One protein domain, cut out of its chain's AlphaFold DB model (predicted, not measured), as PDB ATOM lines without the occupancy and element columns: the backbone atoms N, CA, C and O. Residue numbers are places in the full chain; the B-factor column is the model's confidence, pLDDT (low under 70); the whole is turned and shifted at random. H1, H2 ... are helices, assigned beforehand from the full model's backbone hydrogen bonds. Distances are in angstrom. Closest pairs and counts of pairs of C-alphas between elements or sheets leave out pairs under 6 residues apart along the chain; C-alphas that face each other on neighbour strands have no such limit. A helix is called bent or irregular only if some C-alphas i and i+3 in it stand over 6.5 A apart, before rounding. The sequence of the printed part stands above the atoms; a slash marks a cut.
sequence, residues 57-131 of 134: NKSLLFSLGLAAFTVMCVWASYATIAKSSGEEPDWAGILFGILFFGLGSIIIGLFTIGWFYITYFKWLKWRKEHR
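AT A GLANCE: This is residues 57 to 131 of the 134 residues of an uncharacterized protein of marine metagenome (UniProt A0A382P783). A long, loose helical hairpin: H1 runs out, a tight link turns the chain, and the longer H2 folds back beside it, with few contacts between the two. Residues 113 to 131, of which 113 to 129 belong to H2, stick out past the part beside H1 as a free arm, which adds to the length. The printed part has 75 residues, with two named helices in the order H1, H2 and no named strand; the class is all helix. The whole is extended, with a radius of gyration of the C-alphas of 19.8 A, and spans 70 by 23 by 11 A.

HOW THE PARTS SIT: H1, residues 58 to 85, and H2, residues 91 to 129, form a helical hairpin. They run opposite ways at a shallow tilt of 18 degrees. They only just touch, with 3 pairs of C-alphas within 8 A; the closest C-alphas are those of Ala 79 and Ile 94, 7.8 A apart. H1 touches H2 with residues 68 to 79 alone, and H2 touches H1 with residues 94 to 101 alone. In H1 and H2 every O i to N i+4 pair is within hydrogen-bond range.

IN THESE COORDINATES: H1 begins at C-alpha 58, (24.023, -40.045, 4.412), and measures 40.8 A from first to last C-alpha. H2 begins at C-alpha 91, (-9.994, -48.342, -0.217), and ends at C-alpha 129, (33.290, -11.672, -0.138), 56.7 A away. Neither helix is bent.

THE WHOLE: The two C-alphas farthest apart, those of Gly 86 and Arg 131, are 69.8 A apart. Without residues 113 to 131, the body of 56 residues spans 44 by 19 by 8 A. The printed part has no cut, and the link from H1 to H2, 5 residues, is tight. The mean pLDDT of the printed part is 71.3; 23 residues are under 70, among them residues 57 to 63, 119 to 124 and 126 to 131.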
ATOM      1  N   ASN A  57      24.357 -37.144   7.919       56.91
ATOM      2  CA  ASN A  57      24.595 -38.576   7.911       56.91
ATOM      3  C   ASN A  57      23.840 -39.144   6.711       56.91
ATOM      4  O   ASN A  57      22.633 -39.368   6.769       56.91
ATOM      5  N   LYS A  58      24.559 -39.385   5.610       55.66
ATOM      6  CA  LYS A  58      24.023 -40.045   4.412       55.66
ATOM      7  C   LYS A  58      23.337 -41.359   4.780       55.66
ATOM      8  O   LYS A  58      22.325 -41.700   4.188       55.66
ATOM      9  N   SER A  59      23.840 -42.030   5.820       54.78
ATOM     10  CA  SER A  59      23.214 -43.206   6.419       54.78
ATOM     11  C   SER A  59      21.814 -42.933   6.969       54.78
ATOM     12  O   SER A  59      20.958 -43.777   6.785       54.78
ATOM     13  N   LEU A  60      21.548 -41.788   7.600       62.25
ATOM     14  CA  LEU A  60      20.227 -41.473   8.153       62.25
ATOM     15  C   LEU A  60      19.209 -41.196   7.041       62.25
ATOM     16  O   LEU A  60      18.106 -41.729   7.077       62.25
ATOM     17  N   LEU A  61      19.605 -40.433   6.016       63.66
ATOM     18  CA  LEU A  61      18.791 -40.223   4.810       63.66
ATOM     19  C   LEU A  61      18.523 -41.541   4.072       63.66
ATOM     20  O   LEU A  61      17.399 -41.796   3.649       63.66
ATOM     21  N   PHE A  62      19.539 -42.399   3.966       64.12
ATOM     22  CA  PHE A  62      19.405 -43.728   3.382       64.12
ATOM     23  C   PHE A  62      18.469 -44.622   4.206       64.12
ATOM     24  O   PHE A  62      17.585 -45.252   3.640       64.12
ATOM     25  N   SER A  63      18.595 -44.628   5.536       67.94
ATOM     26  CA  SER A  63      17.722 -45.388   6.437       67.94
ATOM     27  C   SER A  63      16.268 -44.915   6.380       67.94
ATOM     28  O   SER A  63      15.367 -45.748   6.349       67.94
ATOM     29  N   LEU A  64      16.030 -43.602   6.313       70.00
ATOM     30  CA  LEU A  64      14.692 -43.031   6.118       70.00
ATOM     31  C   LEU A  64      14.092 -43.443   4.768       70.00
ATOM     32  O   LEU A  64      12.928 -43.835   4.710       70.00
ATOM     33  N   GLY A  65      14.894 -43.413   3.698       71.62
ATOM     34  CA  GLY A  65      14.477 -43.887   2.378       71.62
ATOM     35  C   GLY A  65      14.139 -45.380   2.367       71.62
ATOM     36  O   GLY A  65      13.106 -45.776   1.828       71.62
ATOM     37  N   LEU A  66      14.965 -46.205   3.017       74.56
ATOM     38  CA  LEU A  66      14.744 -47.647   3.124       74.56
ATOM     39  C   LEU A  66      13.464 -47.961   3.913       74.56
ATOM     40  O   LEU A  66      12.660 -48.779   3.477       74.56
ATOM     41  N   ALA A  67      13.245 -47.274   5.038       73.62
ATOM     42  CA  ALA A  67      12.043 -47.437   5.850       73.62
ATOM     43  C   ALA A  67      10.777 -47.103   5.046       73.62
ATOM     44  O   ALA A  67       9.848 -47.910   5.000       73.62
ATOM     45  N   ALA A  68      10.763 -45.974   4.332       72.06
ATOM     46  CA  ALA A  68       9.639 -45.599   3.474       72.06
ATOM     47  C   ALA A  68       9.365 -46.641   2.372       72.06
ATOM     48  O   ALA A  68       8.209 -46.984   2.123       72.06
ATOM     49  N   PHE A  69      10.418 -47.196   1.760       77.31
ATOM     50  CA  PHE A  69      10.288 -48.255   0.757       77.31
ATOM     51  C   PHE A  69       9.676 -49.534   1.344       77.31
ATOM     52  O   PHE A  69       8.741 -50.084   0.769       77.31
ATOM     53  N   THR A  70      10.141 -49.973   2.519       77.69
ATOM     54  CA  THR A  70       9.588 -51.172   3.165       77.69
ATOM     55  C   THR A  70       8.107 -51.028   3.501       77.69
ATOM     56  O   THR A  70       7.345 -51.964   3.264       77.69
ATOM     57  N   VAL A  71       7.668 -49.856   3.974       79.94
ATOM     58  CA  VAL A  71       6.246 -49.638   4.265       79.94
ATOM     59  C   VAL A  71       5.416 -49.641   2.981       79.94
ATOM     60  O   VAL A  71       4.351 -50.255   2.964       79.94
ATOM     61  N   MET A  72       5.917 -49.055   1.886       78.94
ATOM     62  CA  MET A  72       5.249 -49.157   0.583       78.94
ATOM     63  C   MET A  72       5.105 -50.607   0.109       78.94
ATOM     64  O   MET A  72       4.028 -50.986  -0.349       78.94
ATOM     65  N   CYS A  73       6.146 -51.434   0.248       77.69
ATOM     66  CA  CYS A  73       6.072 -52.848  -0.124       77.69
ATOM     67  C   CYS A  73       5.020 -53.604   0.697       77.69
ATOM     68  O   CYS A  73       4.210 -54.320   0.117       77.69
ATOM     69  N   VAL A  74       4.989 -53.411   2.020       82.56
ATOM     70  CA  VAL A  74       4.010 -54.064   2.909       82.56
ATOM     71  C   VAL A  74       2.576 -53.680   2.533       82.56
ATOM     72  O   VAL A  74       1.711 -54.551   2.434       82.56
ATOM     73  N   TRP A  75       2.327 -52.400   2.255       77.12
ATOM     74  CA  TRP A  75       1.010 -51.921   1.834       77.12
ATOM     75  C   TRP A  75       0.588 -52.456   0.460       77.12
ATOM     76  O   TRP A  75      -0.561 -52.866   0.288       77.12
ATOM     77  N   ALA A  76       1.508 -52.508  -0.507       76.94
ATOM     78  CA  ALA A  76       1.235 -53.078  -1.826       76.94
ATOM     79  C   ALA A  76       0.912 -54.580  -1.743       76.94
ATOM     80  O   ALA A  76      -0.022 -55.058  -2.394       76.94
ATOM     81  N   SER A  77       1.642 -55.322  -0.905       80.12
ATOM     82  CA  SER A  77       1.370 -56.737  -0.647       80.12
ATOM     83  C   SER A  77       0.002 -56.943   0.001       80.12
ATOM     84  O   SER A  77      -0.745 -57.805  -0.455       80.12
ATOM     85  N   TYR A  78      -0.369 -56.127   0.993       80.19
ATOM     86  CA  TYR A  78      -1.684 -56.196   1.637       80.19
ATOM     87  C   TYR A  78      -2.834 -55.997   0.641       80.19
ATOM     88  O   TYR A  78      -3.733 -56.832   0.565       80.19
ATOM     89  N   ALA A  79      -2.768 -54.951  -0.189       73.25
ATOM     90  CA  ALA A  79      -3.794 -54.680  -1.197       73.25
ATOM     91  C   ALA A  79      -3.924 -55.820  -2.226       73.25
ATOM     92  O   ALA A  79      -5.024 -56.137  -2.679       73.25
ATOM     93  N   THR A  80      -2.804 -56.462  -2.573       76.75
ATOM     94  CA  THR A  80      -2.786 -57.601  -3.501       76.75
ATOM     95  C   THR A  80      -3.416 -58.847  -2.875       76.75
ATOM     96  O   THR A  80      -4.193 -59.534  -3.535       76.75
ATOM     97  N   ILE A  81      -3.127 -59.117  -1.597       80.00
ATOM     98  CA  ILE A  81      -3.679 -60.262  -0.861       80.00
ATOM     99  C   ILE A  81      -5.187 -60.099  -0.659       80.00
ATOM    100  O   ILE A  81      -5.923 -61.025  -0.988       80.00
ATOM    101  N   ALA A  82      -5.652 -58.922  -0.225       75.44
ATOM    102  CA  ALA A  82      -7.079 -58.629  -0.054       75.44
ATOM    103  C   ALA A  82      -7.864 -58.823  -1.363       75.44
ATOM    104  O   ALA A  82      -8.914 -59.456  -1.396       75.44
ATOM    105  N   LYS A  83      -7.294 -58.382  -2.492       75.31
ATOM    106  CA  LYS A  83      -7.900 -58.614  -3.808       75.31
ATOM    107  C   LYS A  83      -7.940 -60.099  -4.192       75.31
ATOM    108  O   LYS A  83      -8.852 -60.516  -4.900       75.31
ATOM    109  N   SER A  84      -6.961 -60.891  -3.751       78.12
ATOM    110  CA  SER A  84      -6.914 -62.335  -4.011       78.12
ATOM    111  C   SER A  84      -7.817 -63.164  -3.089       78.12
ATOM    112  O   SER A  84      -8.232 -64.247  -3.492       78.12
ATOM    113  N   SER A  85      -8.154 -62.665  -1.890       80.12
ATOM    114  CA  SER A  85      -9.073 -63.325  -0.948       80.12
ATOM    115  C   SER A  85     -10.550 -63.101  -1.285       80.12
ATOM    116  O   SER A  85     -11.412 -63.736  -0.683       80.12
ATOM    117  N   GLY A  86     -10.855 -62.236  -2.259       76.06
ATOM    118  CA  GLY A  86     -12.230 -61.870  -2.607       76.06
ATOM    119  C   GLY A  86     -12.879 -60.912  -1.604       76.06
ATOM    120  O   GLY A  86     -14.062 -60.613  -1.740       76.06
ATOM    121  N   GLU A  87     -12.121 -60.419  -0.621       75.25
ATOM    122  CA  GLU A  87     -12.542 -59.302   0.218       75.25
ATOM    123  C   GLU A  87     -12.459 -58.000  -0.578       75.25
ATOM    124  O   GLU A  87     -11.529 -57.774  -1.358       75.25
ATOM    125  N   GLU A  88     -13.429 -57.112  -0.368       74.50
ATOM    126  CA  GLU A  88     -13.296 -55.749  -0.862       74.50
ATOM    127  C   GLU A  88     -12.181 -55.064  -0.064       74.50
ATOM    128  O   GLU A  88     -12.284 -54.946   1.161       74.50
ATOM    129  N   PRO A  89     -11.085 -54.637  -0.713       67.88
ATOM    130  CA  PRO A  89     -10.033 -53.939  -0.002       67.88
ATOM    131  C   PRO A  89     -10.603 -52.638   0.559       67.88
ATOM    132  O   PRO A  89     -11.316 -51.916  -0.140       67.88
ATOM    133  N   ASP A  90     -10.266 -52.323   1.809       78.19
ATOM    134  CA  ASP A  90     -10.607 -51.039   2.420       78.19
ATOM    135  C   ASP A  90      -9.869 -49.905   1.689       78.19
ATOM    136  O   ASP A  90      -8.749 -49.501   2.024       78.19
ATOM    137  N   TRP A  91     -10.505 -49.410   0.629       72.56
ATOM    138  CA  TRP A  91      -9.994 -48.342  -0.217       72.56
ATOM    139  C   TRP A  91      -9.777 -47.047   0.567       72.56
ATOM    140  O   TRP A  91      -8.901 -46.266   0.192       72.56
ATOM    141  N   ALA A  92     -10.511 -46.826   1.665       73.56
ATOM    142  CA  ALA A  92     -10.310 -45.660   2.515       73.56
ATOM    143  C   ALA A  92      -8.945 -45.741   3.211       73.56
ATOM    144  O   ALA A  92      -8.165 -44.791   3.127       73.56
ATOM    145  N   GLY A  93      -8.602 -46.892   3.796       71.06
ATOM    146  CA  GLY A  93      -7.279 -47.135   4.376       71.06
ATOM    147  C   GLY A  93      -6.142 -46.969   3.361       71.06
ATOM    148  O   GLY A  93      -5.132 -46.324   3.656       71.06
ATOM    149  N   ILE A  94      -6.325 -47.477   2.137       74.19
ATOM    150  CA  ILE A  94      -5.334 -47.363   1.051       74.19
ATOM    151  C   ILE A  94      -5.123 -45.899   0.638       74.19
ATOM    152  O   ILE A  94      -3.982 -45.444   0.521       74.19
ATOM    153  N   LEU A  95      -6.203 -45.137   0.450       77.25
ATOM    154  CA  LEU A  95      -6.128 -43.721   0.085       77.25
ATOM    155  C   LEU A  95      -5.498 -42.874   1.198       77.25
ATOM    156  O   LEU A  95      -4.673 -42.006   0.906       77.25
ATOM    157  N   PHE A  96      -5.818 -43.159   2.464       76.31
ATOM    158  CA  PHE A  96      -5.176 -42.516   3.613       76.31
ATOM    159  C   PHE A  96      -3.669 -42.786   3.646       76.31
ATOM    160  O   PHE A  96      -2.887 -41.852   3.828       76.31
ATOM    161  N   GLY A  97      -3.242 -44.029   3.404       71.06
ATOM    162  CA  GLY A  97      -1.826 -44.384   3.317       71.06
ATOM    163  C   GLY A  97      -1.097 -43.598   2.224       71.06
ATOM    164  O   GLY A  97      -0.078 -42.960   2.493       71.06
ATOM    165  N   ILE A  98      -1.646 -43.565   1.008       76.81
ATOM    166  CA  ILE A  98      -1.056 -42.827  -0.121       76.81
ATOM    167  C   ILE A  98      -0.957 -41.327   0.185       76.81
ATOM    168  O   ILE A  98       0.075 -40.719  -0.095       76.81
ATOM    169  N   LEU A  99      -1.985 -40.732   0.795       78.19
ATOM    170  CA  LEU A  99      -1.977 -39.322   1.186       78.19
ATOM    171  C   LEU A  99      -0.887 -39.017   2.217       78.19
ATOM    172  O   LEU A  99      -0.126 -38.067   2.033       78.19
ATOM    173  N   PHE A 100      -0.760 -39.828   3.268       75.31
ATOM    174  CA  PHE A 100       0.252 -39.618   4.305       75.31
ATOM    175  C   PHE A 100       1.681 -39.810   3.782       75.31
ATOM    176  O   PHE A 100       2.553 -38.991   4.074       75.31
ATOM    177  N   PHE A 101       1.933 -40.841   2.970       72.81
ATOM    178  CA  PHE A 101       3.252 -41.066   2.368       72.81
ATOM    179  C   PHE A 101       3.587 -40.032   1.287       72.81
ATOM    180  O   PHE A 101       4.714 -39.530   1.234       72.81
ATOM    181  N   GLY A 102       2.609 -39.662   0.461       74.12
ATOM    182  CA  GLY A 102       2.739 -38.607  -0.539       74.12
ATOM    183  C   GLY A 102       3.083 -37.267   0.105       74.12
ATOM    184  O   GLY A 102       4.108 -36.671  -0.217       74.12
ATOM    185  N   LEU A 103       2.302 -36.827   1.092       75.62
ATOM    186  CA  LEU A 103       2.566 -35.580   1.814       75.62
ATOM    187  C   LEU A 103       3.878 -35.635   2.606       75.62
ATOM    188  O   LEU A 103       4.655 -34.683   2.566       75.62
ATOM    189  N   GLY A 104       4.171 -36.754   3.273       72.88
ATOM    190  CA  GLY A 104       5.413 -36.933   4.027       72.88
ATOM    191  C   GLY A 104       6.661 -36.840   3.145       72.88
ATOM    192  O   GLY A 104       7.619 -36.149   3.494       72.88
ATOM    193  N   SER A 105       6.641 -37.471   1.968       74.12
ATOM    194  CA  SER A 105       7.750 -37.401   1.008       74.12
ATOM    195  C   SER A 105       7.933 -35.997   0.425       74.12
ATOM    196  O   SER A 105       9.070 -35.539   0.301       74.12
ATOM    197  N   ILE A 106       6.841 -35.269   0.164       76.62
ATOM    198  CA  ILE A 106       6.888 -33.864  -0.264       76.62
ATOM    199  C   ILE A 106       7.510 -32.986   0.827       76.62
ATOM    200  O   ILE A 106       8.401 -32.196   0.528       76.62
ATOM    201  N   ILE A 107       7.112 -33.142   2.094       77.88
ATOM    202  CA  ILE A 107       7.663 -32.361   3.214       77.88
ATOM    203  C   ILE A 107       9.170 -32.607   3.365       77.88
ATOM    204  O   ILE A 107       9.942 -31.655   3.484       77.88
ATOM    205  N   ILE A 108       9.611 -33.866   3.306       74.81
ATOM    206  CA  ILE A 108      11.038 -34.221   3.374       74.81
ATOM    207  C   ILE A 108      11.795 -33.663   2.158       74.81
ATOM    208  O   ILE A 108      12.895 -33.120   2.301       74.81
ATOM    209  N   GLY A 109      11.206 -33.737   0.964       73.50
ATOM    210  CA  GLY A 109      11.747 -33.135  -0.255       73.50
ATOM    211  C   GLY A 109      11.927 -31.621  -0.118       73.50
ATOM    212  O   GLY A 109      13.010 -31.098  -0.363       73.50
ATOM    213  N   LEU A 110      10.911 -30.910   0.367       75.88
ATOM    214  CA  LEU A 110      10.980 -29.465   0.593       75.88
ATOM    215  C   LEU A 110      12.017 -29.099   1.658       75.88
ATOM    216  O   LEU A 110      12.757 -28.134   1.482       75.88
ATOM    217  N   PHE A 111      12.125 -29.887   2.729       73.69
ATOM    218  CA  PHE A 111      13.122 -29.665   3.773       73.69
ATOM    219  C   PHE A 111      14.552 -29.852   3.248       73.69
ATOM    220  O   PHE A 111      15.429 -29.025   3.506       73.69
ATOM    221  N   THR A 112      14.792 -30.903   2.460       69.62
ATOM    222  CA  THR A 112      16.109 -31.165   1.858       69.62
ATOM    223  C   THR A 112      16.483 -30.114   0.813       69.62
ATOM    224  O   THR A 112      17.613 -29.621   0.836       69.62
ATOM    225  N   ILE A 113      15.540 -29.700  -0.041       72.56
ATOM    226  CA  ILE A 113      15.735 -28.613  -1.012       72.56
ATOM    227  C   ILE A 113      16.006 -27.292  -0.288       72.56
ATOM    228  O   ILE A 113      16.980 -26.617  -0.615       72.56
ATOM    229  N   GLY A 114      15.209 -26.940   0.723       72.69
ATOM    230  CA  GLY A 114      15.388 -25.718   1.510       72.69
ATOM    231  C   GLY A 114      16.754 -25.666   2.197       72.69
ATOM    232  O   GLY A 114      17.447 -24.649   2.136       72.69
ATOM    233  N   TRP A 115      17.202 -26.786   2.767       66.62
ATOM    234  CA  TRP A 115      18.535 -26.896   3.354       66.62
ATOM    235  C   TRP A 115      19.655 -26.722   2.320       66.62
ATOM    236  O   TRP A 115      20.616 -25.979   2.556       66.62
ATOM    237  N   PHE A 116      19.528 -27.358   1.151       67.94
ATOM    238  CA  PHE A 116      20.466 -27.183   0.040       67.94
ATOM    239  C   PHE A 116      20.519 -25.732  -0.428       67.94
ATOM    240  O   PHE A 116      21.606 -25.192  -0.623       67.94
ATOM    241  N   TYR A 117      19.362 -25.081  -0.542       70.12
ATOM    242  CA  TYR A 117      19.246 -23.692  -0.967       70.12
ATOM    243  C   TYR A 117      19.940 -22.753   0.027       70.12
ATOM    244  O   TYR A 117      20.777 -21.941  -0.365       70.12
ATOM    245  N   ILE A 118      19.702 -22.922   1.331       72.56
ATOM    246  CA  ILE A 118      20.376 -22.145   2.385       72.56
ATOM    247  C   ILE A 118      21.895 -22.339   2.327       72.56
ATOM    248  O   ILE A 118      22.656 -21.374   2.445       72.56
ATOM    249  N   THR A 119      22.349 -23.576   2.136       64.25
ATOM    250  CA  THR A 119      23.780 -23.908   2.067       64.25
ATOM    251  C   THR A 119      24.426 -23.310   0.812       64.25
ATOM    252  O   THR A 119      25.508 -22.727   0.886       64.25
ATOM    253  N   TYR A 120      23.729 -23.364  -0.323       66.56
ATOM    254  CA  TYR A 120      24.170 -22.809  -1.599       66.56
ATOM    255  C   TYR A 120      24.259 -21.278  -1.581       66.56
ATOM    256  O   TYR A 120      25.269 -20.716  -2.004       66.56
ATOM    257  N   PHE A 121      23.259 -20.581  -1.034       69.56
ATOM    258  CA  PHE A 121      23.293 -19.117  -0.926       69.56
ATOM    259  C   PHE A 121      24.389 -18.625   0.014       69.56
ATOM    260  O   PHE A 121      25.069 -17.643  -0.289       69.56
ATOM    261  N   LYS A 122      24.618 -19.329   1.127       65.75
ATOM    262  CA  LYS A 122      25.747 -19.033   2.019       65.75
ATOM    263  C   LYS A 122      27.087 -19.209   1.309       65.75
ATOM    264  O   LYS A 122      27.967 -18.368   1.470       65.75
ATOM    265  N   TRP A 123      27.221 -20.237   0.474       60.41
ATOM    266  CA  TRP A 123      28.415 -20.443  -0.342       60.41
ATOM    267  C   TRP A 123      28.601 -19.358  -1.413       60.41
ATOM    268  O   TRP A 123      29.714 -18.869  -1.610       60.41
ATOM    269  N   LEU A 124      27.524 -18.923  -2.076       63.84
ATOM    270  CA  LEU A 124      27.583 -17.811  -3.029       63.84
ATOM    271  C   LEU A 124      27.990 -16.496  -2.357       63.84
ATOM    272  O   LEU A 124      28.768 -15.740  -2.939       63.84
ATOM    273  N   LYS A 125      27.495 -16.235  -1.141       71.12
ATOM    274  CA  LYS A 125      27.875 -15.056  -0.355       71.12
ATOM    275  C   LYS A 125      29.361 -15.087   0.017       71.12
ATOM    276  O   LYS A 125      30.067 -14.134  -0.288       71.12
ATOM    277  N   TRP A 126      29.850 -16.215   0.538       62.41
ATOM    278  CA  TRP A 126      31.275 -16.431   0.833       62.41
ATOM    279  C   TRP A 126      32.171 -16.207  -0.397       62.41
ATOM    280  O   TRP A 126      33.176 -15.506  -0.327       62.41
ATOM    281  N   ARG A 127      31.771 -16.736  -1.563       54.03
ATOM    282  CA  ARG A 127      32.519 -16.576  -2.820       54.03
ATOM    283  C   ARG A 127      32.644 -15.112  -3.253       54.03
ATOM    284  O   ARG A 127      33.663 -14.758  -3.836       54.03
ATOM    285  N   LYS A 128      31.603 -14.295  -3.055       63.84
ATOM    286  CA  LYS A 128      31.647 -12.866  -3.406       63.84
ATOM    287  C   LYS A 128      32.588 -12.106  -2.470       63.84
ATOM    288  O   LYS A 128      33.476 -11.418  -2.953       63.84
ATOM    289  N   GLU A 129      32.468 -12.335  -1.163       61.50
ATOM    290  CA  GLU A 129      33.290 -11.672  -0.138       61.50
ATOM    291  C   GLU A 129      34.798 -11.986  -0.268       61.50
ATOM    292  O   GLU A 129      35.625 -11.138   0.048       61.50
ATOM    293  N   HIS A 130      35.178 -13.162  -0.783       48.47
ATOM    294  CA  HIS A 130      36.585 -13.545  -1.007       48.47
ATOM    295  C   HIS A 130      37.100 -13.356  -2.444       48.47
ATOM    296  O   HIS A 130      38.223 -13.747  -2.747       48.47
ATOM    297  N   ARG A 131      36.316 -12.756  -3.350       49.94
ATOM    298  CA  ARG A 131      36.850 -12.244  -4.630       49.94
ATOM    299  C   ARG A 131      37.228 -10.767  -4.573       49.94
ATOM    300  O   ARG A 131      37.981 -10.323  -5.431       49.94
TER     301      ARG A 131